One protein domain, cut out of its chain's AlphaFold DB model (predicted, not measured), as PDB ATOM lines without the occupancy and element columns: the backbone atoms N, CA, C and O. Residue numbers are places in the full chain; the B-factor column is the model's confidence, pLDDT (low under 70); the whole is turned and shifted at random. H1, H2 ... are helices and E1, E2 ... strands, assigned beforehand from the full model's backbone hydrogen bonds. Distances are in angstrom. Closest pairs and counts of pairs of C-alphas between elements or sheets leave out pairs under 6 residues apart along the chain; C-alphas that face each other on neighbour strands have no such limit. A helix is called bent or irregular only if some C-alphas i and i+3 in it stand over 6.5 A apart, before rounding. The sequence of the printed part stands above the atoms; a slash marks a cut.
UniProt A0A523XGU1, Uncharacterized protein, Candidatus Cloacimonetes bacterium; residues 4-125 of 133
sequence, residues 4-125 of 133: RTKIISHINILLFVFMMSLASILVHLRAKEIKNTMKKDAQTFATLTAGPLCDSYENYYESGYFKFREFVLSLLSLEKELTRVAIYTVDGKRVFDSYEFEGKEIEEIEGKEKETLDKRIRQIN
ATOM      1  N   ARG A   4     537.647 496.587 287.548       82.50
ATOM      2  CA  ARG A   4     536.410 497.322 287.256       82.50
ATOM      3  C   ARG A   4     535.281 496.425 286.737       82.50
ATOM      4  O   ARG A   4     534.144 496.584 287.160       82.50
ATOM      5  N   THR A   5     535.570 495.456 285.867       85.31
ATOM      6  CA  THR A   5     534.525 494.596 285.283       85.31
ATOM      7  C   THR A   5     534.031 493.530 286.259       85.31
ATOM      8  O   THR A   5     532.863 493.151 286.197       85.31
ATOM      9  N   LYS A   6     534.866 493.101 287.217       84.44
ATOM     10  CA  LYS A   6     534.433 492.221 288.317       84.44
ATOM     11  C   LYS A   6     533.437 492.925 289.246       84.44
ATOM     12  O   LYS A   6     532.392 492.358 289.543       84.44
ATOM     13  N   ILE A   7     533.712 494.177 289.627       91.12
ATOM     14  CA  ILE A   7     532.812 494.979 290.477       91.12
ATOM     15  C   ILE A   7     531.467 495.222 289.785       91.12
ATOM     16  O   ILE A   7     530.418 494.991 290.380       91.12
ATOM     17  N   ILE A   8     531.490 495.623 288.509       92.81
ATOM     18  CA  ILE A   8     530.265 495.842 287.724       92.81
ATOM     19  C   ILE A   8     529.436 494.553 287.640       92.81
ATOM     20  O   ILE A   8     528.216 494.594 287.778       92.81
ATOM     21  N   SER A   9     530.083 493.399 287.453       91.56
ATOM     22  CA  SER A   9     529.394 492.106 287.433       91.56
ATOM     23  C   SER A   9     528.717 491.793 288.772       91.56
ATOM     24  O   SER A   9     527.555 491.395 288.779       91.56
ATOM     25  N   HIS A  10     529.393 492.021 289.901       92.94
ATOM     26  CA  HIS A  10     528.820 491.747 291.225       92.94
ATOM     27  C   HIS A  10     527.628 492.658 291.538       92.94
ATOM     28  O   HIS A  10     526.616 492.183 292.047       92.94
ATOM     29  N   ILE A  11     527.707 493.943 291.175       93.94
ATOM     30  CA  ILE A  11     526.600 494.895 291.356       93.94
ATOM     31  C   ILE A  11     525.387 494.491 290.509       93.94
ATOM     32  O   ILE A  11     524.266 494.516 291.009       93.94
ATOM     33  N   ASN A  12     525.589 494.073 289.256       94.75
ATOM     34  CA  ASN A  12     524.486 493.618 288.403       94.75
ATOM     35  C   ASN A  12     523.821 492.347 288.942       94.75
ATOM     36  O   ASN A  12     522.596 492.255 288.938       94.75
ATOM     37  N   ILE A  13     524.607 491.390 289.443       95.25
ATOM     38  CA  ILE A  13     524.069 490.175 290.074       95.25
ATOM     39  C   ILE A  13     523.257 490.540 291.321       95.25
ATOM     40  O   ILE A  13     522.147 490.042 291.493       95.25
ATOM     41  N   LEU A  14     523.770 491.443 292.160       95.62
ATOM     42  CA  LEU A  14     523.055 491.910 293.346       95.62
ATOM     43  C   LEU A  14     521.730 492.592 292.975       95.62
ATOM     44  O   LEU A  14     520.695 492.284 293.565       95.62
ATOM     45  N   LEU A  15     521.750 493.478 291.973       96.06
ATOM     46  CA  LEU A  15     520.553 494.153 291.470       96.06
ATOM     47  C   LEU A  15     519.531 493.140 290.942       96.06
ATOM     48  O   LEU A  15     518.344 493.245 291.247       96.06
ATOM     49  N   PHE A  16     519.991 492.144 290.187       96.62
ATOM     50  CA  PHE A  16     519.136 491.100 289.636       96.62
ATOM     51  C   PHE A  16     518.441 490.296 290.740       96.62
ATOM     52  O   PHE A  16     517.221 490.148 290.715       96.62
ATOM     53  N   VAL A  17     519.192 489.841 291.749       96.25
ATOM     54  CA  VAL A  17     518.629 489.102 292.893       96.25
ATOM     55  C   VAL A  17     517.624 489.960 293.659       96.25
ATOM     56  O   VAL A  17     516.551 489.481 294.029       96.25
ATOM     57  N   PHE A  18     517.933 491.241 293.861       96.62
ATOM     58  CA  PHE A  18     517.034 492.168 294.541       96.62
ATOM     59  C   PHE A  18     515.719 492.368 293.770       96.62
ATOM     60  O   PHE A  18     514.640 492.239 294.349       96.62
ATOM     61  N   MET A  19     515.794 492.597 292.455       96.56
ATOM     62  CA  MET A  19     514.614 492.721 291.590       96.56
ATOM     63  C   MET A  19     513.782 491.436 291.568       96.56
ATOM     64  O   MET A  19     512.555 491.493 291.647       96.56
ATOM     65  N   MET A  20     514.435 490.274 291.517       96.62
ATOM     66  CA  MET A  20     513.758 488.978 291.519       96.62
ATOM     67  C   MET A  20     513.028 488.717 292.845       96.62
ATOM     68  O   MET A  20     511.893 488.238 292.841       96.62
ATOM     69  N   SER A  21     513.634 489.096 293.974       95.88
ATOM     70  CA  SER A  21     512.997 489.019 295.294       95.88
ATOM     71  C   SER A  21     511.752 489.909 295.373       95.88
ATOM     72  O   SER A  21     510.677 489.441 295.754       95.88
ATOM     73  N   LEU A  22     511.858 491.165 294.927       95.94
ATOM     74  CA  LEU A  22     510.722 492.089 294.883       95.94
ATOM     75  C   LEU A  22     509.588 491.568 293.997       95.94
ATOM     76  O   LEU A  22     508.429 491.594 294.412       95.94
ATOM     77  N   ALA A  23     509.916 491.053 292.811       95.81
ATOM     78  CA  ALA A  23     508.937 490.451 291.915       95.81
ATOM     79  C   ALA A  23     508.234 489.258 292.581       95.81
ATOM     80  O   ALA A  23     507.006 489.174 292.555       95.81
ATOM     81  N   SER A  24     508.987 488.377 293.245       95.50
ATOM     82  CA  SER A  24     508.425 487.223 293.952       95.50
ATOM     83  C   SER A  24     507.480 487.637 295.084       95.50
ATOM     84  O   SER A  24     506.400 487.062 295.228       95.50
ATOM     85  N   ILE A  25     507.862 488.640 295.880       95.88
ATOM     86  CA  ILE A  25     507.026 489.164 296.970       95.88
ATOM     87  C   ILE A  25     505.739 489.762 296.402       95.88
ATOM     88  O   ILE A  25     504.650 489.470 296.898       95.88
ATOM     89  N   LEU A  26     505.848 490.559 295.338       95.56
ATOM     90  CA  LEU A  26     504.699 491.197 294.709       95.56
ATOM     91  C   LEU A  26     503.717 490.160 294.154       95.56
ATOM     92  O   LEU A  26     502.519 490.260 294.415       95.56
ATOM     93  N   VAL A  27     504.213 489.138 293.452       95.88
ATOM     94  CA  VAL A  27     503.381 488.041 292.935       95.88
ATOM     95  C   VAL A  27     502.669 487.315 294.076       95.88
ATOM     96  O   VAL A  27     501.468 487.066 293.985       95.88
ATOM     97  N   HIS A  28     503.369 487.025 295.175       95.12
ATOM     98  CA  HIS A  28     502.765 486.349 296.322       95.12
ATOM     99  C   HIS A  28     501.652 487.184 296.977       95.12
ATOM    100  O   HIS A  28     500.580 486.660 297.292       95.12
ATOM    101  N   LEU A  29     501.877 488.491 297.146       94.81
ATOM    102  CA  LEU A  29     500.878 489.405 297.703       94.81
ATOM    103  C   LEU A  29     499.652 489.521 296.796       94.81
ATOM    104  O   LEU A  29     498.530 489.409 297.287       94.81
ATOM    105  N   ARG A  30     499.856 489.664 295.483       94.44
ATOM    106  CA  ARG A  30     498.759 489.734 294.508       94.44
ATOM    107  C   ARG A  30     497.957 488.442 294.454       94.44
ATOM    108  O   ARG A  30     496.734 488.496 294.486       94.44
ATOM    109  N   ALA A  31     498.615 487.285 294.460       93.00
ATOM    110  CA  ALA A  31     497.924 485.998 294.493       93.00
ATOM    111  C   ALA A  31     497.050 485.853 295.751       93.00
ATOM    112  O   ALA A  31     495.916 485.375 295.681       93.00
ATOM    113  N   LYS A  32     497.555 486.300 296.907       94.50
ATOM    114  CA  LYS A  32     496.800 486.287 298.165       94.50
ATOM    115  C   LYS A  32     495.611 487.249 298.137       94.50
ATOM    116  O   LYS A  32     494.539 486.891 298.618       94.50
ATOM    117  N   GLU A  33     495.803 488.446 297.593       94.38
ATOM    118  CA  GLU A  33     494.755 489.457 297.440       94.38
ATOM    119  C   GLU A  33     493.630 488.946 296.536       94.38
ATOM    120  O   GLU A  33     492.487 488.897 296.979       94.38
ATOM    121  N   ILE A  34     493.967 488.446 295.341       92.56
ATOM    122  CA  ILE A  34     493.004 487.870 294.390       92.56
ATOM    123  C   ILE A  34     492.207 486.745 295.053       92.56
ATOM    124  O   ILE A  34     490.981 486.764 295.028       92.56
ATOM    125  N   LYS A  35     492.883 485.808 295.728       91.31
ATOM    126  CA  LYS A  35     492.209 484.701 296.422       91.31
ATOM    127  C   LYS A  35     491.229 485.191 297.493       91.31
ATOM    128  O   LYS A  35     490.151 484.619 297.655       91.31
ATOM    129  N   ASN A  36     491.610 486.211 298.255       92.56
ATOM    130  CA  ASN A  36     490.745 486.769 299.290       92.56
ATOM    131  C   ASN A  36     489.540 487.498 298.693       92.56
ATOM    132  O   ASN A  36     488.439 487.351 299.222       92.56
ATOM    133  N   THR A  37     489.741 488.240 297.606       90.94
ATOM    134  CA  THR A  37     488.667 488.915 296.871       90.94
ATOM    135  C   THR A  37     487.689 487.895 296.297       90.94
ATOM    136  O   THR A  37     486.527 487.930 296.678       90.94
ATOM    137  N   MET A  38     488.166 486.876 295.568       87.62
ATOM    138  CA  MET A  38     487.316 485.792 295.046       87.62
ATOM    139  C   MET A  38     486.492 485.117 296.150       87.62
ATOM    140  O   MET A  38     485.298 484.877 295.995       87.62
ATOM    141  N   LYS A  39     487.107 484.825 297.306       88.88
ATOM    142  CA  LYS A  39     486.386 484.224 298.436       88.88
ATOM    143  C   LYS A  39     485.289 485.150 298.968       88.88
ATOM    144  O   LYS A  39     484.204 484.679 299.305       88.88
ATOM    145  N   LYS A  40     485.589 486.443 299.095       91.12
ATOM    146  CA  LYS A  40     484.639 487.445 299.581       91.12
ATOM    147  C   LYS A  40     483.483 487.623 298.601       91.12
ATOM    148  O   LYS A  40     482.336 487.678 299.040       91.12
ATOM    149  N   ASP A  41     483.774 487.669 297.311       87.19
ATOM    150  CA  ASP A  41     482.776 487.838 296.261       87.19
ATOM    151  C   ASP A  41     481.870 486.607 296.193       87.19
ATOM    152  O   ASP A  41     480.653 486.746 296.278       87.19
ATOM    153  N   ALA A  42     482.441 485.397 296.230       85.94
ATOM    154  CA  ALA A  42     481.677 484.152 296.307       85.94
ATOM    155  C   ALA A  42     480.768 484.091 297.548       85.94
ATOM    156  O   ALA A  42     479.608 483.688 297.458       85.94
ATOM    157  N   GLN A  43     481.265 484.518 298.715       89.19
ATOM    158  CA  GLN A  43     480.455 484.572 299.935       89.19
ATOM    159  C   GLN A  43     479.329 485.608 299.828       89.19
ATOM    160  O   GLN A  43     478.204 485.352 300.266       89.19
ATOM    161  N   THR A  44     479.625 486.773 299.255       88.94
ATOM    162  CA  THR A  44     478.651 487.851 299.064       88.94
ATOM    163  C   THR A  44     477.557 487.404 298.103       88.94
ATOM    164  O   THR A  44     476.379 487.509 298.436       88.94
ATOM    165  N   PHE A  45     477.939 486.807 296.975       87.00
ATOM    166  CA  PHE A  45     477.021 486.207 296.018       87.00
ATOM    167  C   PHE A  45     476.136 485.146 296.675       87.00
ATOM    168  O   PHE A  45     474.915 485.235 296.595       87.00
ATOM    169  N   ALA A  46     476.723 484.184 297.394       86.25
ATOM    170  CA  ALA A  46     475.958 483.138 298.068       86.25
ATOM    171  C   ALA A  46     474.948 483.719 299.071       86.25
ATOM    172  O   ALA A  46     473.810 483.270 299.128       86.25
ATOM    173  N   THR A  47     475.340 484.749 299.824       88.50
ATOM    174  CA  THR A  47     474.466 485.376 300.827       88.50
ATOM    175  C   THR A  47     473.312 486.146 300.183       88.50
ATOM    176  O   THR A  47     472.184 486.061 300.660       88.50
ATOM    177  N   LEU A  48     473.576 486.883 299.102       89.38
ATOM    178  CA  LEU A  48     472.562 487.687 298.414       89.38
ATOM    179  C   LEU A  48     471.609 486.832 297.570       89.38
ATOM    180  O   LEU A  48     470.426 487.147 297.471       89.38
ATOM    181  N   THR A  49     472.116 485.750 296.983       87.38
ATOM    182  CA  THR A  49     471.357 484.892 296.071       87.38
ATOM    183  C   THR A  49     470.586 483.792 296.805       87.38
ATOM    184  O   THR A  49     469.548 483.367 296.307       87.38
ATOM    185  N   ALA A  50     471.026 483.347 297.992       86.94
ATOM    186  CA  ALA A  50     470.390 482.235 298.711       86.94
ATOM    187  C   ALA A  50     468.890 482.447 298.977       86.94
ATOM    188  O   ALA A  50     468.105 481.543 298.712       86.94
ATOM    189  N   GLY A  51     468.485 483.628 299.460       88.12
ATOM    190  CA  GLY A  51     467.073 483.931 299.732       88.12
ATOM    191  C   GLY A  51     466.206 483.850 298.469       88.12
ATOM    192  O   GLY A  51     465.373 482.951 298.370       88.12
ATOM    193  N   PRO A  52     466.462 484.700 297.454       88.06
ATOM    194  CA  PRO A  52     465.705 484.689 296.200       88.06
ATOM    195  C   PRO A  52     465.710 483.338 295.468       88.06
ATOM    196  O   PRO A  52     464.743 483.003 294.779       88.06
ATOM    197  N   LEU A  53     466.793 482.564 295.598       88.00
ATOM    198  CA  LEU A  53     466.914 481.231 295.011       88.00
ATOM    199  C   LEU A  53     466.032 480.201 295.716       88.00
ATOM    200  O   LEU A  53     465.334 479.455 295.029       88.00
ATOM    201  N   CYS A  54     466.035 480.169 297.050       87.31
ATOM    202  CA  CYS A  54     465.140 479.301 297.814       87.31
ATOM    203  C   CYS A  54     463.675 479.680 297.580       87.31
ATOM    204  O   CYS A  54     462.869 478.807 297.267       87.31
ATOM    205  N   ASP A  55     463.351 480.976 297.606       88.50
ATOM    206  CA  ASP A  55     461.996 481.464 297.337       88.50
ATOM    207  C   ASP A  55     461.533 481.071 295.928       88.50
ATOM    208  O   ASP A  55     460.400 480.629 295.727       88.50
ATOM    209  N   SER A  56     462.403 481.203 294.921       86.88
ATOM    210  CA  SER A  56     462.070 480.784 293.556       86.88
ATOM    211  C   SER A  56     461.916 479.272 293.435       86.88
ATOM    212  O   SER A  56     461.060 478.820 292.675       86.88
ATOM    213  N   TYR A  57     462.712 478.487 294.164       87.06
ATOM    214  CA  TYR A  57     462.580 477.032 294.188       87.06
ATOM    215  C   TYR A  57     461.223 476.625 294.777       87.06
ATOM    216  O   TYR A  57     460.463 475.916 294.124       87.06
ATOM    217  N   GLU A  58     460.861 477.140 295.951       86.06
ATOM    218  CA  GLU A  58     459.589 476.802 296.602       86.06
ATOM    219  C   GLU A  58     458.369 477.218 295.768       86.06
ATOM    220  O   GLU A  58     457.401 476.467 295.663       86.06
ATOM    221  N   ASN A  59     458.420 478.389 295.128       85.56
ATOM    222  CA  ASN A  59     457.275 478.912 294.382       85.56
ATOM    223  C   ASN A  59     457.132 478.325 292.974       85.56
ATOM    224  O   ASN A  59     456.012 478.180 292.478       85.56
ATOM    225  N   TYR A  60     458.245 478.042 292.294       84.12
ATOM    226  CA  TYR A  60     458.228 477.768 290.858       84.12
ATOM    227  C   TYR A  60     458.754 476.390 290.478       84.12
ATOM    228  O   TYR A  60     458.501 475.976 289.352       84.12
ATOM    229  N   TYR A  61     459.432 475.648 291.353       79.44
ATOM    230  CA  TYR A  61     460.014 474.367 290.946       79.44
ATOM    231  C   TYR A  61     458.954 473.339 290.514       79.44
ATOM    232  O   TYR A  61     459.118 472.710 289.471       79.44
ATOM    233  N   GLU A  62     457.837 473.221 291.245       77.75
ATOM    234  CA  GLU A  62     456.778 472.250 290.916       77.75
ATOM    235  C   GLU A  62     455.777 472.746 289.861       77.75
ATOM    236  O   GLU A  62     455.338 471.979 289.009       77.75
ATOM    237  N   SER A  63     455.397 474.025 289.906       76.19
ATOM    238  CA  SER A  63     454.285 474.566 289.104       76.19
ATOM    239  C   SER A  63     454.721 475.484 287.953       76.19
ATOM    240  O   SER A  63     453.929 475.779 287.059       76.19
ATOM    241  N   GLY A  64     455.981 475.930 287.948       77.50
ATOM    242  CA  GLY A  64     456.502 476.967 287.054       77.50
ATOM    243  C   GLY A  64     457.969 476.760 286.677       77.50
ATOM    244  O   GLY A  64     458.723 477.732 286.609       77.50
ATOM    245  N   TYR A  65     458.372 475.505 286.441       80.31
ATOM    246  CA  TYR A  65     459.775 475.090 286.289       80.31
ATOM    247  C   TYR A  65     460.553 475.921 285.261       80.31
ATOM    248  O   TYR A  65     461.719 476.241 285.476       80.31
ATOM    249  N   PHE A  66     459.903 476.337 284.169       81.00
ATOM    250  CA  PHE A  66     460.526 477.191 283.155       81.00
ATOM    251  C   PHE A  66     461.019 478.525 283.737       81.00
ATOM    252  O   PHE A  66     462.154 478.924 283.500       81.00
ATOM    253  N   LYS A  67     460.205 479.184 284.571       80.06
ATOM    254  CA  LYS A  67     460.566 480.458 285.212       80.06
ATOM    255  C   LYS A  67     461.700 480.275 286.221       80.06
ATOM    256  O   LYS A  67     462.592 481.116 286.299       80.06
ATOM    257  N   PHE A  68     461.682 479.167 286.962       85.88
ATOM    258  CA  PHE A  68     462.770 478.802 287.867       85.88
ATOM    259  C   PHE A  68     464.082 478.562 287.109       85.88
ATOM    260  O   PHE A  68     465.119 479.106 287.483       85.88
ATOM    261  N   ARG A  69     464.039 477.803 286.007       84.75
ATOM    262  CA  ARG A  69     465.206 477.544 285.155       84.75
ATOM    263  C   ARG A  69     465.796 478.834 284.596       84.75
ATOM    264  O   ARG A  69     467.000 479.029 284.714       84.75
ATOM    265  N   GLU A  70     464.970 479.712 284.029       85.06
ATOM    266  CA  GLU A  70     465.421 481.007 283.501       85.06
ATOM    267  C   GLU A  70     466.098 481.852 284.586       85.06
ATOM    268  O   GLU A  70     467.165 482.421 284.360       85.06
ATOM    269  N   PHE A  71     465.539 481.868 285.798       87.56
ATOM    270  CA  PHE A  71     466.167 482.533 286.936       87.56
ATOM    271  C   PHE A  71     467.545 481.936 287.263       87.56
ATOM    272  O   PHE A  71     468.522 482.678 287.355       87.56
ATOM    273  N   VAL A  72     467.672 480.609 287.374       87.50
ATOM    274  CA  VAL A  72     468.967 479.969 287.669       87.50
ATOM    275  C   VAL A  72     469.982 480.180 286.539       87.50
ATOM    276  O   VAL A  72     471.152 480.432 286.817       87.50
ATOM    277  N   LEU A  73     469.559 480.144 285.274       85.94
ATOM    278  CA  LEU A  73     470.432 480.457 284.139       85.94
ATOM    279  C   LEU A  73     470.882 481.919 284.157       85.94
ATOM    280  O   LEU A  73     472.057 482.194 283.918       85.94
ATOM    281  N   SER A  74     469.990 482.849 284.508       87.25
ATOM    282  CA  SER A  74     470.363 484.256 284.680       87.25
ATOM    283  C   SER A  74     471.413 484.430 285.784       87.25
ATOM    284  O   SER A  74     472.379 485.168 285.592       87.25
ATOM    285  N   LEU A  75     471.303 483.676 286.886       85.94
ATOM    286  CA  LEU A  75     472.296 483.673 287.962       85.94
ATOM    287  C   LEU A  75     473.647 483.118 287.499       85.94
ATOM    288  O   LEU A  75     474.677 483.715 287.798       85.94
ATOM    289  N   LEU A  76     473.648 482.019 286.741       84.94
ATOM    290  CA  LEU A  76     474.857 481.446 286.132       84.94
ATOM    291  C   LEU A  76     475.510 482.392 285.118       84.94
ATOM    292  O   LEU A  76     476.728 482.409 284.991       84.94
ATOM    293  N   SER A  77     474.719 483.212 284.424       83.94
ATOM    294  CA  SER A  77     475.238 484.202 283.475       83.94
ATOM    295  C   SER A  77     475.811 485.464 284.134       83.94
ATOM    296  O   SER A  77     476.535 486.214 283.479       83.94
ATOM    297  N   LEU A  78     475.489 485.710 285.411       82.25
ATOM    298  CA  LEU A  78     475.858 486.939 286.117       82.25
ATOM    299  C   LEU A  78     477.359 487.007 286.423       82.25
ATOM    300  O   LEU A  78     477.959 488.078 286.358       82.25
ATOM    301  N   GLU A  79     477.962 485.862 286.728       73.31
ATOM    302  CA  GLU A  79     479.375 485.722 287.069       73.31
ATOM    303  C   GLU A  79     480.003 484.646 286.185       73.31
ATOM    304  O   GLU A  79     479.616 483.482 286.249       73.31
ATOM    305  N   LYS A  80     481.012 485.008 285.381       71.62
ATOM    306  CA  LYS A  80     481.700 484.045 284.493       71.62
ATOM    307  C   LYS A  80     482.390 482.920 285.263       71.62
ATOM    308  O   LYS A  80     482.652 481.864 284.693       71.62
ATOM    309  N   GLU A  81     482.719 483.156 286.529       76.38
ATOM    310  CA  GLU A  81     483.356 482.164 287.393       76.38
ATOM    311  C   GLU A  81     482.345 481.212 288.054       76.38
ATOM    312  O   GLU A  81     482.739 480.191 288.623       76.38
ATOM    313  N   LEU A  82     481.039 481.495 287.966       78.12
ATOM    314  CA  LEU A  82     480.009 480.656 288.564       78.12
ATOM    315  C   LEU A  82     479.690 479.463 287.660       78.12
ATOM    316  O   LEU A  82     478.949 479.560 286.689       78.12
ATOM    317  N   THR A  83     480.237 478.299 288.002       81.25
ATOM    318  CA  THR A  83     480.062 477.082 287.190       81.25
ATOM    319  C   THR A  83     478.798 476.295 287.538       81.25
ATOM    320  O   THR A  83     478.251 475.595 286.692       81.25
ATOM    321  N   ARG A  84     478.347 476.345 288.798       85.31
ATOM    322  CA  ARG A  84     477.287 475.462 289.299       85.31
ATOM    323  C   ARG A  84     476.542 476.081 290.470       85.31
ATOM    324  O   ARG A  84     477.156 476.642 291.376       85.31
ATOM    325  N   VAL A  85     475.232 475.873 290.495       86.88
ATOM    326  CA  VAL A  85     474.352 476.193 291.619       86.88
ATOM    327  C   VAL A  85     473.663 474.911 292.070       86.88
ATOM    328  O   VAL A  85     473.082 474.198 291.259       86.88
ATOM    329  N   ALA A  86     473.723 474.605 293.363       87.38
ATOM    330  CA  ALA A  86     473.047 473.449 293.938       87.38
ATOM    331  C   ALA A  86     472.396 473.828 295.268       87.38
ATOM    332  O   ALA A  86     472.978 474.578 296.054       87.38
ATOM    333  N   ILE A  87     471.204 473.290 295.517       87.19
ATOM    334  CA  ILE A  87     470.462 473.498 296.763       87.19
ATOM    335  C   ILE A  87     470.510 472.196 297.559       87.19
ATOM    336  O   ILE A  87     470.264 471.105 297.030       87.19
ATOM    337  N   TYR A  88     470.826 472.318 298.844       86.19
ATOM    338  CA  TYR A  88     470.873 471.215 299.794       86.19
ATOM    339  C   TYR A  88     469.897 471.485 300.934       86.19
ATOM    340  O   TYR A  88     469.753 472.615 301.392       86.19
ATOM    341  N   THR A  89     469.249 470.427 301.406       85.12
ATOM    342  CA  THR A  89     468.532 470.438 302.686       85.12
ATOM    343  C   THR A  89     469.503 470.530 303.862       85.12
ATOM    344  O   THR A  89     470.695 470.245 303.723       85.12
ATOM    345  N   VAL A  90     468.976 470.867 305.042       87.19
ATOM    346  CA  VAL A  90     469.737 470.913 306.306       87.19
ATOM    347  C   VAL A  90     470.399 469.563 306.624       87.19
ATOM    348  O   VAL A  90     471.500 469.532 307.163       87.19
ATOM    349  N   ASP A  91     469.786 468.458 306.193       88.06
ATOM    350  CA  ASP A  91     470.307 467.093 306.355       88.06
ATOM    351  C   ASP A  91     471.412 466.733 305.339       88.06
ATOM    352  O   ASP A  91     471.890 465.600 305.295       88.06
ATOM    353  N   GLY A  92     471.804 467.670 304.470       81.19
ATOM    354  CA  GLY A  92     472.819 467.463 303.435       81.19
ATOM    355  C   GLY A  92     472.313 466.729 302.190       81.19
ATOM    356  O   GLY A  92     473.096 466.443 301.282       81.19
ATOM    357  N   LYS A  93     471.009 466.442 302.086       86.56
ATOM    358  CA  LYS A  93     470.422 465.865 300.869       86.56
ATOM    359  C   LYS A  93     470.288 466.945 299.793       86.56
ATOM    360  O   LYS A  93     469.649 467.970 300.035       86.56
ATOM    361  N   ARG A  94     470.857 466.701 298.608       86.25
ATOM    362  CA  ARG A  94     470.732 467.573 297.428       86.25
ATOM    363  C   ARG A  94     469.295 467.538 296.904       86.25
ATOM    364  O   ARG A  94     468.785 466.452 296.630       86.25
ATOM    365  N   VAL A  95     468.674 468.706 296.761       85.00
ATOM    366  CA  VAL A  95     467.309 468.847 296.219       85.00
ATOM    367  C   VAL A  95     467.294 469.380 294.794       85.00
ATOM    368  O   VAL A  95     466.381 469.058 294.047       85.00
ATOM    369  N   PHE A  96     468.319 470.141 294.409       85.12
ATOM    370  CA  PHE A  96     468.436 470.716 293.074       85.12
ATOM    371  C   PHE A  96     469.903 470.887 292.672       85.12
ATOM    372  O   PHE A  96     470.763 471.146 293.524       85.12
ATOM    373  N   ASP A  97     470.175 470.764 291.375       85.62
ATOM    374  CA  ASP A  97     471.485 470.958 290.768       85.62
ATOM    375  C   ASP A  97     471.363 471.588 289.379       85.62
ATOM    376  O   ASP A  97     470.656 471.078 288.515       85.62
ATOM    377  N   SER A  98     472.098 472.666 289.120       83.75
ATOM    378  CA  SER A  98     472.068 473.334 287.821       83.75
ATOM    379  C   SER A  98     472.674 472.501 286.690       83.75
ATOM    380  O   SER A  98     472.379 472.763 285.527       83.75
ATOM    381  N   TYR A  99     473.480 471.477 286.998       82.44
ATOM    382  CA  TYR A  99     473.937 470.524 285.981       82.44
ATOM    383  C   TYR A  99     472.800 469.696 285.370       82.44
ATOM    384  O   TYR A  99     472.960 469.147 284.283       82.44
ATOM    385  N   GLU A 100     471.621 469.656 285.998       74.25
ATOM    386  CA  GLU A 100     470.424 469.058 285.394       74.25
ATOM    387  C   GLU A 100     469.988 469.780 284.105       74.25
ATOM    388  O   GLU A 100     469.200 469.233 283.330       74.25
ATOM    389  N   PHE A 101     470.497 470.992 283.850       73.25
ATOM    390  CA  PHE A 101     470.223 471.749 282.631       73.25
ATOM    391  C   PHE A 101     471.166 471.429 281.466       73.25
ATOM    392  O   PHE A 101     470.759 471.632 280.326       73.25
ATOM    393  N   GLU A 102     472.378 470.917 281.713       63.06
ATOM    394  CA  GLU A 102     473.366 470.629 280.654       63.06
ATOM    395  C   GLU A 102     472.971 469.436 279.762       63.06
ATOM    396  O   GLU A 102     473.515 469.282 278.674       63.06
ATOM    397  N   GLY A 103     472.006 468.614 280.189       50.72
ATOM    398  CA  GLY A 103     471.490 467.468 279.425       50.72
ATOM    399  C   GLY A 103     470.023 467.579 278.999       50.72
ATOM    400  O   GLY A 103     469.505 466.659 278.373       50.72
ATOM    401  N   LYS A 104     469.339 468.675 279.343       49.22
ATOM    402  CA  LYS A 104     467.987 468.970 278.854       49.22
ATOM    403  C   LYS A 104     468.121 469.981 277.727       49.22
ATOM    404  O   LYS A 104     467.907 471.180 277.925       49.22
ATOM    405  N   GLU A 105     468.541 469.478 276.566       43.00
ATOM    406  CA  GLU A 105     468.313 470.178 275.307       43.00
ATOM    407  C   GLU A 105     466.847 470.607 275.266       43.00
ATOM    408  O   GLU A 105     465.962 469.930 275.793       43.00
ATOM    409  N   ILE A 106     466.619 471.795 274.724       46.66
ATOM    410  CA  ILE A 106     465.295 472.357 274.516       46.66
ATOM    411  C   ILE A 106     464.504 471.295 273.746       46.66
ATOM    412  O   ILE A 106     464.750 471.103 272.559       46.66
ATOM    413  N   GLU A 107     463.576 470.588 274.395       47.62
ATOM    414  CA  GLU A 107     462.483 469.976 273.651       47.62
ATOM    415  C   GLU A 107     461.729 471.166 273.066       47.62
ATOM    416  O   GLU A 107     460.953 471.841 273.749       47.62
ATOM    417  N   GLU A 108     462.069 471.523 271.824       46.16
ATOM    418  CA  GLU A 108     461.246 472.425 271.043       46.16
ATOM    419  C   GLU A 108     459.847 471.839 271.096       46.16
ATOM    420  O   GLU A 108     459.614 470.707 270.678       46.16
ATOM    421  N   ILE A 109     458.926 472.600 271.674       51.38
ATOM    422  CA  ILE A 109     457.525 472.224 271.717       51.38
ATOM    423  C   ILE A 109     457.072 472.092 270.256       51.38
ATOM    424  O   ILE A 109     456.819 473.094 269.579       51.38
ATOM    425  N   GLU A 110     457.027 470.867 269.737       56.47
ATOM    426  CA  GLU A 110     456.724 470.628 268.332       56.47
ATOM    427  C   GLU A 110     455.216 470.685 268.069       56.47
ATOM    428  O   GLU A 110     454.378 470.075 268.740       56.47
ATOM    429  N   GLY A 111     454.872 471.420 267.010       59.72
ATOM    430  CA  GLY A 111     453.582 471.364 266.332       59.72
ATOM    431  C   GLY A 111     452.394 471.850 267.162       59.72
ATOM    432  O   GLY A 111     452.021 473.020 267.101       59.72
ATOM    433  N   LYS A 112     451.743 470.936 267.887       55.78
ATOM    434  CA  LYS A 112     450.419 471.173 268.487       55.78
ATOM    435  C   LYS A 112     450.468 471.986 269.772       55.78
ATOM    436  O   LYS A 112     449.628 472.866 269.947       55.78
ATOM    437  N   GLU A 113     451.425 471.708 270.654       59.31
ATOM    438  CA  GLU A 113     451.490 472.391 271.949       59.31
ATOM    439  C   GLU A 113     451.888 473.866 271.798       59.31
ATOM    440  O   GLU A 113     451.300 474.723 272.462       59.31
ATOM    441  N   LYS A 114     452.781 474.179 270.848       66.19
ATOM    442  CA  LYS A 114     453.187 475.550 270.504       66.19
ATOM    443  C   LYS A 114     452.018 476.365 269.959       66.19
ATOM    444  O   LYS A 114     451.812 477.496 270.383       66.19
ATOM    445  N   GLU A 115     451.180 475.764 269.114       66.19
ATOM    446  CA  GLU A 115     449.980 476.423 268.590       66.19
ATOM    447  C   GLU A 115     448.951 476.721 269.699       66.19
ATOM    448  O   GLU A 115     448.324 477.785 269.708       66.19
ATOM    449  N   THR A 116     448.777 475.818 270.673       69.88
ATOM    450  CA  THR A 116     447.937 476.085 271.856       69.88
ATOM    451  C   THR A 116     448.525 477.143 272.782       69.88
ATOM    452  O   THR A 116     447.767 477.943 273.338       69.88
ATOM    453  N   LEU A 117     449.849 477.168 272.946       71.94
ATOM    454  CA  LEU A 117     450.534 478.165 273.760       71.94
ATOM    455  C   LEU A 117     450.412 479.554 273.123       71.94
ATOM    456  O   LEU A 117     449.983 480.489 273.794       71.94
ATOM    457  N   ASP A 118     450.643 479.670 271.815       73.81
ATOM    458  CA  ASP A 118     450.485 480.915 271.056       73.81
ATOM    459  C   ASP A 118     449.045 481.436 271.109       73.81
ATOM    460  O   ASP A 118     448.815 482.633 271.305       73.81
ATOM    461  N   LYS A 119     448.050 480.545 271.001       75.81
ATOM    462  CA  LYS A 119     446.633 480.912 271.168       75.81
ATOM    463  C   LYS A 119     446.351 481.462 272.566       75.81
ATOM    464  O   LYS A 119     445.645 482.461 272.681       75.81
ATOM    465  N   ARG A 120     446.913 480.855 273.618       75.06
ATOM    466  CA  ARG A 120     446.786 481.361 274.996       75.06
ATOM    467  C   ARG A 120     447.489 482.704 275.184       75.06
ATOM    468  O   ARG A 120     446.909 483.601 275.788       75.06
ATOM    469  N   ILE A 121     448.692 482.877 274.641       77.56
ATOM    470  CA  ILE A 121     449.442 484.137 274.755       77.56
ATOM    471  C   ILE A 121     448.689 485.271 274.049       77.56
ATOM    472  O   ILE A 121     448.527 486.341 274.632       77.56
ATOM    473  N   ARG A 122     448.128 485.025 272.857       74.69
ATOM    474  CA  ARG A 122     447.302 486.011 272.132       74.69
ATOM    475  C   ARG A 122     446.002 486.377 272.851       74.69
ATOM    476  O   ARG A 122     445.515 487.489 272.677       74.69
ATOM    477  N   GLN A 123     445.435 485.474 273.655       76.88
ATOM    478  CA  GLN A 123     444.267 485.785 274.492       76.88
ATOM    479  C   GLN A 123     444.618 486.702 275.669       76.88
ATOM    480  O   GLN A 123     443.790 487.512 276.075       76.88
ATOM    481  N   ILE A 124     445.829 486.576 276.215       75.75
ATOM    482  CA  ILE A 124     446.302 487.382 277.350       75.75
ATOM    483  C   ILE A 124     446.833 488.738 276.868       75.75
ATOM    484  O   ILE A 124     446.619 489.755 277.525       75.75
ATOM    485  N   ASN A 125     447.505 488.764 275.716       64.81
ATOM    486  CA  ASN A 125     448.030 489.976 275.103       64.81
ATOM    487  C   ASN A 125     447.782 489.965 273.580       64.81
ATOM    488  O   ASN A 125     448.556 489.357 272.833       64.81
TER     489      ASN A 125
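Overview. This is residues 4 to 125 of the 133 residues of an uncharacterized protein of Candidatus Cloacimonetes bacterium (UniProt A0A523XGU1). A long helical arm, residues 4 to 37 of H1, sticks out from a small head, where the bent end of H1 and H2 make a helical hairpin with the small strand hairpin E1-E2 beside it. Past short H3, a link leads away from the head to H4, which touches no helix. The printed part has 122 residues, with four named helices and two named strands in the order H1, H2, E1, E2, H3, H4; the class is mostly helix. The whole is extended, with a radius of gyration of the C-alphas of 26.9 A and spans of 93 by 38 by 27 A.

Arrangement. Look first at E1, residues 86 to 88, and E2, residues 94 to 97, an antiparallel hairpin; N 87 and O 96, 3.0 A apart, are within hydrogen-bond range. H1, residues 4 to 60, was assigned as one helix by its hydrogen bonds but is bent: C-alphas 48 and 51 are 6.8 A apart, and arms H1a, residues 4 to 48, and H1b, residues 51 to 60, stand at a steep tilt of 43 degrees. H2, residues 65 to 78, touches H1b with residues 67 to 72 alone, the closest C-alphas being those of Tyr 60 and Phe 68, 5.5 A; this hairpin has a shallow tilt of 25 degrees, opposite ways. H3, residues 98 to 101, is close to H2 but not clearly touching, the closest C-alphas being those of Val 72 and Ser 98, 7.3 A. H4, residues 112 to 124, is apart from H2 and H3. Every O i to N i+4 pair is within hydrogen-bond range in H1a, H1b, H2 and H4; H3 is too short for one.

Along the chain. Find C-alpha 4 at (536.410, 497.322, 287.256); from there H1a runs 65.5 A to C-alpha 48. H1b measures 14.0 A, H2 20.0 A and H4 18.9 A, ending at C-alpha 124, (446.302, 487.382, 277.350).

Size, cuts and confidence. The C-alphas farthest apart, of Arg 4 and Gln 123, are 93.7 A apart. The printed part has no cut and no long link; pLDDT is under 70 at residues 102 to 116 and 125.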